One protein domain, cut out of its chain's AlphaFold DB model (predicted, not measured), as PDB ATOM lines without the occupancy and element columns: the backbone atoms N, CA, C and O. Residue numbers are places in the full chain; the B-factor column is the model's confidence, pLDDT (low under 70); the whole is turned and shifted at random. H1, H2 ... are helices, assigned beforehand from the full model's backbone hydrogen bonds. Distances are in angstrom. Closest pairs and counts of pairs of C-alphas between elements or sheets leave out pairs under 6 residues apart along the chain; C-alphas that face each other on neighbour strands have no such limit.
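What this domain is: This is residues 18 to 94 of the 107 residues of the protein "DUF4373 domain-containing protein" of Bacteroides fragilis CAG:558 (UniProt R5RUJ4). Two helices, H1 and H4, lie side by side running opposite ways, and the longer H2 crosses over both of them with its first part. H3 lies across the end of H4 where residue 72 stands, and the stretch after H4, residues 85 to 94, has no named element. The printed part has 77 residues with four named helices, in the order H1, H2, H3, H4, and no named strand, and its class is all helix. It is compact and rounded, with a radius of gyration of the C-alphas of 11.7 A and spans of 30 by 27 by 19 A.

Where its parts are: The printed part begins at Met 18, and H1 follows with residues 21 to 30; C-alpha 21 is at (-20.360, -39.774, -13.583). H2, residues 32 to 47, is the longest helix, 23.2 A from first to last C-alpha; C-alpha 47 is at (-33.498, -50.404, -32.009). H3 holds residues 56 to 66 and measures 15.0 A, and H1 measures 14.1 A. H4, residues 72 to 84, measures 18.5 A and ends with C-alpha 84 at (-13.574, -43.764, -22.076).

How they stand to each other: H4 is the hub, the helix that touches most other helices, three in number. H1 touches H4 at a shallow tilt of 20 degrees, opposite ways, the closest C-alphas being those of Ile 26 and Ile 78, 6.6 A apart. H2 only just touches H4, with 3 pairs of C-alphas within 8 A; the closest are those of Gly 34 and Ile 78, 7.1 A apart, and the two helices are about perpendicular at 75 degrees. H2 touches H1 with residues 33 to 35 alone, at a steep tilt of 60 degrees, opposite ways, with the C-alphas of Ile 26 and Gly 34 closest at 5.7 A. H3 touches H4, which meets it with residues 72 to 76 alone; they are about perpendicular at 78 degrees, and the C-alphas of Ala 63 and Ala 72 are closest at 5.3 A. H2 and H3 are close but not clearly touching, their closest C-alphas, those of Ile 37 and Ala 66, being 6.2 A apart. H1 and H3 are apart. In H1, H2, H3 and H4 every O i to N i+4 pair is within hydrogen-bond range.

The domain as a whole: The C-alphas farthest apart are those of Gly 31 and Gln 94, at 31.1 A. The printed part has no cut. The links H1 to H2 and H3 to H4 are tight, the link H2 to H3 is short, and no link is long. The mean pLDDT of the printed part is 90.3, and residues 91 to 94 are under 70.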
ATOM      1  N   MET A  18     -28.915 -40.037 -15.053       92.19
ATOM      2  CA  MET A  18     -28.521 -38.625 -15.119       92.19
ATOM      3  C   MET A  18     -27.439 -38.248 -14.092       92.19
ATOM      4  O   MET A  18     -26.714 -37.283 -14.301       92.19
ATOM      5  N   GLU A  19     -27.326 -39.009 -13.005       92.62
ATOM      6  CA  GLU A  19     -26.369 -38.813 -11.905       92.62
ATOM      7  C   GLU A  19     -25.099 -39.663 -12.091       92.62
ATOM      8  O   GLU A  19     -24.136 -39.536 -11.338       92.62
ATOM      9  N   GLU A  20     -25.065 -40.533 -13.105       93.19
ATOM     10  CA  GLU A  20     -23.870 -41.290 -13.457       93.19
ATOM     11  C   GLU A  20     -22.732 -40.340 -13.836       93.19
ATOM     12  O   GLU A  20     -22.903 -39.405 -14.625       93.19
ATOM     13  N   ASN A  21     -21.519 -40.642 -13.374       94.38
ATOM     14  CA  ASN A  21     -20.360 -39.774 -13.583       94.38
ATOM     15  C   ASN A  21     -20.071 -39.477 -15.070       94.38
ATOM     16  O   ASN A  21     -19.508 -38.439 -15.419       94.38
ATOM     17  N   ALA A  22     -20.439 -40.387 -15.974       94.06
ATOM     18  CA  ALA A  22     -20.345 -40.137 -17.407       94.06
ATOM     19  C   ALA A  22     -21.310 -39.038 -17.875       94.06
ATOM     20  O   ALA A  22     -20.896 -38.179 -18.657       94.06
ATOM     21  N   MET A  23     -22.560 -39.049 -17.398       96.19
ATOM     22  CA  MET A  23     -23.550 -38.026 -17.733       96.19
ATOM     23  C   MET A  23     -23.166 -36.687 -17.117       96.19
ATOM     24  O   MET A  23     -23.162 -35.698 -17.840       96.19
ATOM     25  N   GLU A  24     -22.695 -36.653 -15.868       95.94
ATOM     26  CA  GLU A  24     -22.180 -35.421 -15.250       95.94
ATOM     27  C   GLU A  24     -21.070 -34.773 -16.099       95.94
ATOM     28  O   GLU A  24     -21.102 -33.577 -16.394       95.94
ATOM     29  N   VAL A  25     -20.093 -35.565 -16.562       97.25
ATOM     30  CA  VAL A  25     -19.000 -35.072 -17.422       97.25
ATOM     31  C   VAL A  25     -19.523 -34.564 -18.768       97.25
ATOM     32  O   VAL A  25     -19.007 -33.577 -19.304       97.25
ATOM     33  N   ILE A  26     -20.525 -35.236 -19.334       97.56
ATOM     34  CA  ILE A  26     -21.165 -34.836 -20.589       97.56
ATOM     35  C   ILE A  26     -21.946 -33.531 -20.401       97.56
ATOM     36  O   ILE A  26     -21.801 -32.631 -21.228       97.56
ATOM     37  N   GLU A  27     -22.698 -33.374 -19.314       96.56
ATOM     38  CA  GLU A  27     -23.455 -32.155 -19.018       96.56
ATOM     39  C   GLU A  27     -22.549 -30.959 -18.743       96.56
ATOM     40  O   GLU A  27     -22.827 -29.863 -19.227       96.56
ATOM     41  N   VAL A  28     -21.415 -31.156 -18.069       97.19
ATOM     42  CA  VAL A  28     -20.417 -30.089 -17.879       97.19
ATOM     43  C   VAL A  28     -19.872 -29.580 -19.219       97.19
ATOM     44  O   VAL A  28     -19.614 -28.387 -19.369       97.19
ATOM     45  N   LYS A  29     -19.687 -30.465 -20.207       96.81
ATOM     46  CA  LYS A  29     -19.094 -30.116 -21.511       96.81
ATOM     47  C   LYS A  29     -20.107 -29.612 -22.535       96.81
ATOM     48  O   LYS A  29     -19.779 -28.726 -23.319       96.81
ATOM     49  N   TYR A  30     -21.298 -30.197 -22.558       96.31
ATOM     50  CA  TYR A  30     -22.283 -30.009 -23.627       96.31
ATOM     51  C   TYR A  30     -23.632 -29.492 -23.114       96.31
ATOM     52  O   TYR A  30     -24.519 -29.218 -23.921       96.31
ATOM     53  N   GLY A  31     -23.801 -29.329 -21.801       94.94
ATOM     54  CA  GLY A  31     -25.071 -28.998 -21.158       94.94
ATOM     55  C   GLY A  31     -26.056 -30.170 -21.156       94.94
ATOM     56  O   GLY A  31     -25.759 -31.261 -21.641       94.94
ATOM     57  N   ILE A  32     -27.279 -29.912 -20.686       93.81
ATOM     58  CA  ILE A  32     -28.371 -30.904 -20.615       93.81
ATOM     59  C   ILE A  32     -28.695 -31.563 -21.970       93.81
ATOM     60  O   ILE A  32     -29.153 -32.704 -22.036       93.81
ATOM     61  N   LYS A  33     -28.411 -30.870 -23.084       94.12
ATOM     62  CA  LYS A  33     -28.554 -31.445 -24.430       94.12
ATOM     63  C   LYS A  33     -27.621 -32.639 -24.652       94.12
ATOM     64  O   LYS A  33     -27.979 -33.533 -25.411       94.12
ATOM     65  N   GLY A  34     -26.470 -32.690 -23.980       95.62
ATOM     66  CA  GLY A  34     -25.549 -33.823 -24.026       95.62
ATOM     67  C   GLY A  34     -26.220 -35.111 -23.551       95.62
ATOM     68  O   GLY A  34     -26.221 -36.101 -24.278       95.62
ATOM     69  N   SER A  35     -26.897 -35.068 -22.404       95.06
ATOM     70  CA  SER A  35     -27.661 -36.203 -21.865       95.06
ATOM     71  C   SER A  35     -28.786 -36.640 -22.806       95.06
ATOM     72  O   SER A  35     -28.971 -37.833 -23.056       95.06
ATOM     73  N   ALA A  36     -29.489 -35.686 -23.426       94.75
ATOM     74  CA  ALA A  36     -30.513 -35.989 -24.430       94.75
ATOM     75  C   ALA A  36     -29.931 -36.670 -25.687       94.75
ATOM     76  O   ALA A  36     -30.548 -37.583 -26.243       94.75
ATOM     77  N   ILE A  37     -28.741 -36.253 -26.130       96.56
ATOM     78  CA  ILE A  37     -28.020 -36.874 -27.249       96.56
ATOM     79  C   ILE A  37     -27.631 -38.314 -26.900       96.56
ATOM     80  O   ILE A  37     -27.855 -39.207 -27.721       96.56
ATOM     81  N   VAL A  38     -27.113 -38.565 -25.691       96.38
ATOM     82  CA  VAL A  38     -26.792 -39.929 -25.233       96.38
ATOM     83  C   VAL A  38     -28.040 -40.800 -25.229       96.38
ATOM     84  O   VAL A  38     -28.017 -41.893 -25.788       96.38
ATOM     85  N   LEU A  39     -29.150 -40.314 -24.672       95.12
ATOM     86  CA  LEU A  39     -30.391 -41.083 -24.630       95.12
ATOM     87  C   LEU A  39     -30.884 -41.432 -26.044       95.12
ATOM     88  O   LEU A  39     -31.229 -42.581 -26.312       95.12
ATOM     89  N   LYS A  40     -30.842 -40.481 -26.987       95.06
ATOM     90  CA  LYS A  40     -31.166 -40.742 -28.403       95.06
ATOM     91  C   LYS A  40     -30.223 -41.758 -29.047       95.06
ATOM     92  O   LYS A  40     -30.670 -42.555 -29.875       95.06
ATOM     93  N   LEU A  41     -28.939 -41.731 -28.695       94.88
ATOM     94  CA  LEU A  41     -27.954 -42.687 -29.194       94.88
ATOM     95  C   LEU A  41     -28.269 -44.096 -28.682       94.88
ATOM     96  O   LEU A  41     -28.332 -45.024 -29.485       94.88
ATOM     97  N   MET A  42     -28.562 -44.234 -27.386       93.88
ATOM     98  CA  MET A  42     -29.009 -45.493 -26.784       93.88
ATOM     99  C   MET A  42     -30.253 -46.030 -27.500       93.88
ATOM    100  O   MET A  42     -30.236 -47.167 -27.966       93.88
ATOM    101  N   CYS A  43     -31.284 -45.200 -27.712       93.38
ATOM    102  CA  CYS A  43     -32.477 -45.590 -28.475       93.38
ATOM    103  C   CYS A  43     -32.126 -46.178 -29.849       93.38
ATOM    104  O   CYS A  43     -32.717 -47.173 -30.267       93.38
ATOM    105  N   LYS A  44     -31.176 -45.563 -30.568       92.12
ATOM    106  CA  LYS A  44     -30.735 -46.053 -31.880       92.12
ATOM    107  C   LYS A  44     -30.025 -47.402 -31.759       92.12
ATOM    108  O   LYS A  44     -30.320 -48.283 -32.553       92.12
ATOM    109  N   ILE A  45     -29.145 -47.576 -30.776       90.81
ATOM    110  CA  ILE A  45     -28.410 -48.832 -30.561       90.81
ATOM    111  C   ILE A  45     -29.363 -49.988 -30.253       90.81
ATOM    112  O   ILE A  45     -29.307 -51.030 -30.902       90.81
ATOM    113  N   TYR A  46     -30.288 -49.797 -29.315       91.62
ATOM    114  CA  TYR A  46     -31.238 -50.843 -28.933       91.62
ATOM    115  C   TYR A  46     -32.237 -51.174 -30.038       91.62
ATOM    116  O   TYR A  46     -32.603 -52.336 -30.202       91.62
ATOM    117  N   LYS A  47     -32.636 -50.183 -30.843       90.50
ATOM    118  CA  LYS A  47     -33.498 -50.404 -32.009       90.50
ATOM    119  C   LYS A  47     -32.827 -51.250 -33.101       90.50
ATOM    120  O   LYS A  47     -33.529 -51.920 -33.849       90.50
ATOM    121  N   GLU A  48     -31.500 -51.224 -33.182       87.94
ATOM    122  CA  GLU A  48     -30.698 -51.917 -34.204       87.94
ATOM    123  C   GLU A  48     -30.065 -53.222 -33.675       87.94
ATOM    124  O   GLU A  48     -29.235 -53.834 -34.342       87.94
ATOM    125  N   GLY A  49     -30.453 -53.667 -32.475       86.69
ATOM    126  CA  GLY A  49     -29.995 -54.941 -31.915       86.69
ATOM    127  C   GLY A  49     -28.656 -54.859 -31.196       86.69
ATOM    128  O   GLY A  49     -27.768 -55.675 -31.435       86.69
ATOM    129  N   TYR A  50     -28.524 -53.877 -30.296       85.69
ATOM    130  CA  TYR A  50     -27.372 -53.667 -29.400       85.69
ATOM    131  C   TYR A  50     -26.074 -53.256 -30.099       85.69
ATOM    132  O   TYR A  50     -25.052 -53.051 -29.451       85.69
ATOM    133  N   TYR A  51     -26.114 -53.083 -31.417       84.00
ATOM    134  CA  TYR A  51     -24.971 -52.693 -32.219       84.00
ATOM    135  C   TYR A  51     -25.410 -51.758 -33.335       84.00
ATOM    136  O   TYR A  51     -26.456 -51.954 -33.947       84.00
ATOM    137  N   ILE A  52     -24.565 -50.781 -33.655       85.06
ATOM    138  CA  ILE A  52     -24.721 -49.963 -34.851       85.06
ATOM    139  C   ILE A  52     -23.389 -49.822 -35.558       85.06
ATOM    140  O   ILE A  52     -22.364 -49.540 -34.939       85.06
ATOM    141  N   ARG A  53     -23.425 -49.932 -36.886       82.62
ATOM    142  CA  ARG A  53     -22.328 -49.424 -37.698       82.62
ATOM    143  C   ARG A  53     -22.321 -47.904 -37.575       82.62
ATOM    144  O   ARG A  53     -23.336 -47.246 -37.809       82.62
ATOM    145  N   TRP A  54     -21.171 -47.371 -37.201       86.00
ATOM    146  CA  TRP A  54     -20.953 -45.948 -36.992       86.00
ATOM    147  C   TRP A  54     -19.830 -45.444 -37.896       86.00
ATOM    148  O   TRP A  54     -18.692 -45.897 -37.790       86.00
ATOM    149  N   ASP A  55     -20.157 -44.533 -38.802       86.88
ATOM    150  CA  ASP A  55     -19.214 -43.827 -39.669       86.88
ATOM    151  C   ASP A  55     -19.526 -42.320 -39.668       86.88
ATOM    152  O   ASP A  55     -20.438 -41.853 -38.974       86.88
ATOM    153  N   GLU A  56     -18.739 -41.532 -40.405       88.12
ATOM    154  CA  GLU A  56     -18.910 -40.077 -40.436       88.12
ATOM    155  C   GLU A  56     -20.273 -39.647 -40.990       88.12
ATOM    156  O   GLU A  56     -20.873 -38.697 -40.481       88.12
ATOM    157  N   GLU A  57     -20.796 -40.366 -41.984       90.75
ATOM    158  CA  GLU A  57     -22.100 -40.087 -42.581       90.75
ATOM    159  C   GLU A  57     -23.227 -40.361 -41.576       90.75
ATOM    160  O   GLU A  57     -24.102 -39.514 -41.366       90.75
ATOM    161  N   GLN A  58     -23.176 -41.496 -40.871       89.06
ATOM    162  CA  GLN A  58     -24.124 -41.815 -39.803       89.06
ATOM    163  C   GLN A  58     -24.069 -40.789 -38.673       89.06
ATOM    164  O   GLN A  58     -25.121 -40.408 -38.153       89.06
ATOM    165  N   CYS A  59     -22.880 -40.299 -38.320       91.62
ATOM    166  CA  CYS A  59     -22.718 -39.266 -37.303       91.62
ATOM    167  C   CYS A  59     -23.395 -37.948 -37.715       91.62
ATOM    168  O   CYS A  59     -24.091 -37.336 -36.901       91.62
ATOM    169  N   LEU A  60     -23.247 -37.527 -38.976       92.56
ATOM    170  CA  LEU A  60     -23.901 -36.329 -39.519       92.56
ATOM    171  C   LEU A  60     -25.428 -36.475 -39.544       92.56
ATOM    172  O   LEU A  60     -26.152 -35.590 -39.078       92.56
ATOM    173  N   ILE A  61     -25.929 -37.610 -40.038       92.75
ATOM    174  CA  ILE A  61     -27.368 -37.906 -40.078       92.75
ATOM    175  C   ILE A  61     -27.945 -37.943 -38.661       92.75
ATOM    176  O   ILE A  61     -29.039 -37.426 -38.422       92.75
ATOM    177  N   PHE A  62     -27.229 -38.558 -37.720       94.44
ATOM    178  CA  PHE A  62     -27.654 -38.635 -36.331       94.44
ATOM    179  C   PHE A  62     -27.685 -37.258 -35.674       94.44
ATOM    180  O   PHE A  62     -28.693 -36.941 -35.051       94.44
ATOM    181  N   ALA A  63     -26.656 -36.424 -35.857       94.00
ATOM    182  CA  ALA A  63     -26.632 -35.059 -35.334       94.00
ATOM    183  C   ALA A  63     -27.864 -34.266 -35.803       94.00
ATOM    184  O   ALA A  63     -28.627 -33.766 -34.981       94.00
ATOM    185  N   ASN A  64     -28.164 -34.299 -37.106       92.75
ATOM    186  CA  ASN A  64     -29.346 -33.639 -37.667       92.75
ATOM    187  C   ASN A  64     -30.681 -34.183 -37.106       92.75
ATOM    188  O   ASN A  64     -31.637 -33.433 -36.923       92.75
ATOM    189  N   LYS A  65     -30.764 -35.488 -36.801       91.62
ATOM    190  CA  LYS A  65     -31.936 -36.104 -36.137       91.62
ATOM    191  C   LYS A  65     -31.992 -35.817 -34.630       91.62
ATOM    192  O   LYS A  65     -33.068 -35.861 -34.020       91.62
ATOM    193  N   ALA A  66     -30.848 -35.563 -34.003       90.44
ATOM    194  CA  ALA A  66     -30.748 -35.230 -32.592       90.44
ATOM    195  C   ALA A  66     -31.257 -33.806 -32.323       90.44
ATOM    196  O   ALA A  66     -31.972 -33.618 -31.339       90.44
ATOM    197  N   GLY A  67     -31.013 -32.869 -33.238       89.69
ATOM    198  CA  GLY A  67     -31.535 -31.501 -33.220       89.69
ATOM    199  C   GLY A  67     -30.811 -30.638 -34.254       89.69
ATOM    200  O   GLY A  67     -29.707 -30.976 -34.672       89.69
ATOM    201  N   ARG A  68     -31.403 -29.514 -34.676       83.50
ATOM    202  CA  ARG A  68     -30.755 -28.611 -35.657       83.50
ATOM    203  C   ARG A  68     -29.521 -27.914 -35.080       83.50
ATOM    204  O   ARG A  68     -28.644 -27.497 -35.824       83.50
ATOM    205  N   GLU A  69     -29.478 -27.776 -33.764       89.00
ATOM    206  CA  GLU A  69     -28.413 -27.170 -32.976       89.00
ATOM    207  C   GLU A  69     -27.293 -28.148 -32.597       89.00
ATOM    208  O   GLU A  69     -26.294 -27.725 -32.016       89.00
ATOM    209  N   VAL A  70     -27.458 -29.443 -32.888       93.12
ATOM    210  CA  VAL A  70     -26.479 -30.479 -32.544       93.12
ATOM    211  C   VAL A  70     -25.449 -30.584 -33.656       93.12
ATOM    212  O   VAL A  70     -25.773 -30.929 -34.794       93.12
ATOM    213  N   GLN A  71     -24.190 -30.320 -33.326       94.50
ATOM    214  CA  GLN A  71     -23.093 -30.465 -34.278       94.50
ATOM    215  C   GLN A  71     -22.532 -31.888 -34.247       94.50
ATOM    216  O   GLN A  71     -22.460 -32.524 -33.196       94.50
ATOM    217  N   ALA A  72     -22.071 -32.387 -35.396       93.81
ATOM    218  CA  ALA A  72     -21.456 -33.714 -35.468       93.81
ATOM    219  C   ALA A  72     -20.228 -33.843 -34.552       93.81
ATOM    220  O   ALA A  72     -20.014 -34.903 -33.976       93.81
ATOM    221  N   GLU A  73     -19.468 -32.763 -34.357       94.25
ATOM    222  CA  GLU A  73     -18.314 -32.757 -33.450       94.25
ATOM    223  C   GLU A  73     -18.720 -32.950 -31.980       94.25
ATOM    224  O   GLU A  73     -18.031 -33.633 -31.223       94.25
ATOM    225  N   GLU A  74     -19.882 -32.426 -31.575       95.44
ATOM    226  CA  GLU A  74     -20.425 -32.665 -30.234       95.44
ATOM    227  C   GLU A  74     -20.797 -34.138 -30.057       95.44
ATOM    228  O   GLU A  74     -20.447 -34.747 -29.049       95.44
ATOM    229  N   VAL A  75     -21.434 -34.739 -31.066       95.94
ATOM    230  CA  VAL A  75     -21.769 -36.171 -31.062       95.94
ATOM    231  C   VAL A  75     -20.502 -37.027 -30.984       95.94
ATOM    232  O   VAL A  75     -20.435 -37.933 -30.153       95.94
ATOM    233  N   LYS A  76     -19.479 -36.725 -31.794       94.81
ATOM    234  CA  LYS A  76     -18.176 -37.412 -31.758       94.81
ATOM    235  C   LYS A  76     -17.536 -37.310 -30.368       94.81
ATOM    236  O   LYS A  76     -17.080 -38.317 -29.823       94.81
ATOM    237  N   GLY A  77     -17.544 -36.121 -29.770       95.88
ATOM    238  CA  GLY A  77     -17.007 -35.888 -28.430       95.88
ATOM    239  C   GLY A  77     -17.755 -36.648 -27.331       95.88
ATOM    240  O   GLY A  77     -17.118 -37.248 -26.464       95.88
ATOM    241  N   ILE A  78     -19.088 -36.696 -27.399       96.50
ATOM    242  CA  ILE A  78     -19.927 -37.477 -26.478       96.50
ATOM    243  C   ILE A  78     -19.611 -38.970 -26.601       96.50
ATOM    244  O   ILE A  78     -19.329 -39.612 -25.593       96.50
ATOM    245  N   ILE A  79     -19.582 -39.516 -27.819       94.12
ATOM    246  CA  ILE A  79     -19.265 -40.933 -28.060       94.12
ATOM    247  C   ILE A  79     -17.891 -41.294 -27.493       94.12
ATOM    248  O   ILE A  79     -17.751 -42.310 -26.815       94.12
ATOM    249  N   LYS A  80     -16.892 -40.427 -27.682       94.56
ATOM    250  CA  LYS A  80     -15.560 -40.620 -27.100       94.56
ATOM    251  C   LYS A  80     -15.595 -40.708 -25.572       94.56
ATOM    252  O   LYS A  80     -14.890 -41.533 -24.999       94.56
ATOM    253  N   ILE A  81     -16.404 -39.886 -24.902       95.62
ATOM    254  CA  ILE A  81     -16.572 -39.968 -23.442       95.62
ATOM    255  C   ILE A  81     -17.227 -41.293 -23.051       95.62
ATOM    256  O   ILE A  81     -16.770 -41.921 -22.101       95.62
ATOM    257  N   LEU A  82     -18.248 -41.738 -23.789       93.81
ATOM    258  CA  LEU A  82     -18.919 -43.012 -23.525       93.81
ATOM    259  C   LEU A  82     -17.969 -44.210 -23.669       93.81
ATOM    260  O   LEU A  82     -18.043 -45.118 -22.843       93.81
ATOM    261  N   PHE A  83     -17.047 -44.187 -24.638       92.50
ATOM    262  CA  PHE A  83     -15.979 -45.189 -24.745       92.50
ATOM    263  C   PHE A  83     -15.014 -45.130 -23.555       92.50
ATOM    264  O   PHE A  83     -14.768 -46.139 -22.905       92.50
ATOM    265  N   ILE A  84     -14.510 -43.940 -23.206       93.25
ATOM    266  CA  ILE A  84     -13.574 -43.764 -22.076       93.25
ATOM    267  C   ILE A  84     -14.198 -44.214 -20.747       93.25
ATOM    268  O   ILE A  84     -13.499 -44.727 -19.874       93.25
ATOM    269  N   LYS A  85     -15.506 -44.007 -20.575       91.88
ATOM    270  CA  LYS A  85     -16.263 -44.397 -19.379       91.88
ATOM    271  C   LYS A  85     -16.737 -45.854 -19.408       91.88
ATOM    272  O   LYS A  85     -17.353 -46.280 -18.440       91.88
ATOM    273  N   GLY A  86     -16.460 -46.597 -20.481       89.62
ATOM    274  CA  GLY A  86     -16.841 -48.004 -20.624       89.62
ATOM    275  C   GLY A  86     -18.343 -48.243 -20.798       89.62
ATOM    276  O   GLY A  86     -18.803 -49.359 -20.593       89.62
ATOM    277  N   ILE A  87     -19.116 -47.210 -21.157       89.81
ATOM    278  CA  ILE A  87     -20.554 -47.339 -21.459       89.81
ATOM    279  C   ILE A  87     -20.752 -47.919 -22.860       89.81
ATOM    280  O   ILE A  87     -21.670 -48.700 -23.095       89.81
ATOM    281  N   LEU A  88     -19.898 -47.507 -23.794       89.44
ATOM    282  CA  LEU A  88     -19.791 -48.108 -25.114       89.44
ATOM    283  C   LEU A  88     -18.477 -48.871 -25.196       89.44
ATOM    284  O   LEU A  88     -17.476 -48.445 -24.621       89.44
ATOM    285  N   ASP A  89     -18.479 -49.956 -25.957       85.50
ATOM    286  CA  ASP A  89     -17.277 -50.718 -26.264       85.50
ATOM    287  C   ASP A  89     -16.919 -50.549 -27.745       85.50
ATOM    288  O   ASP A  89     -17.740 -50.776 -28.636       85.50
ATOM    289  N   GLU A  90     -15.689 -50.105 -28.003       74.38
ATOM    290  CA  GLU A  90     -15.174 -49.889 -29.359       74.38
ATOM    291  C   GLU A  90     -14.813 -51.217 -30.042       74.38
ATOM    292  O   GLU A  90     -14.778 -51.281 -31.262       74.38
ATOM    293  N   ASN A  91     -14.596 -52.309 -29.303       66.44
ATOM    294  CA  ASN A  91     -14.218 -53.602 -29.895       66.44
ATOM    295  C   ASN A  91     -15.429 -54.382 -30.427       66.44
ATOM    296  O   ASN A  91     -15.343 -55.042 -31.463       66.44
ATOM    297  N   SER A  92     -16.599 -54.183 -29.818       57.88
ATOM    298  CA  SER A  92     -17.913 -54.632 -30.297       57.88
ATOM    299  C   SER A  92     -18.252 -54.078 -31.693       57.88
ATOM    300  O   SER A  92     -19.182 -54.551 -32.346       57.88
ATOM    301  N   TYR A  93     -17.482 -53.091 -32.169       49.84
ATOM    302  CA  TYR A  93     -17.513 -52.542 -33.525       49.84
ATOM    303  C   TYR A  93     -16.761 -53.373 -34.572       49.84
ATOM    304  O   TYR A  93     -17.126 -53.346 -35.747       49.84
ATOM    305  N   GLN A  94     -15.733 -54.123 -34.171       46.03
ATOM    306  CA  GLN A  94     -14.886 -54.916 -35.072       46.03
ATOM    307  C   GLN A  94     -15.266 -56.406 -35.062       46.03
ATOM    308  O   GLN A  94     -15.069 -57.104 -36.054       46.03
TER     309      GLN A  94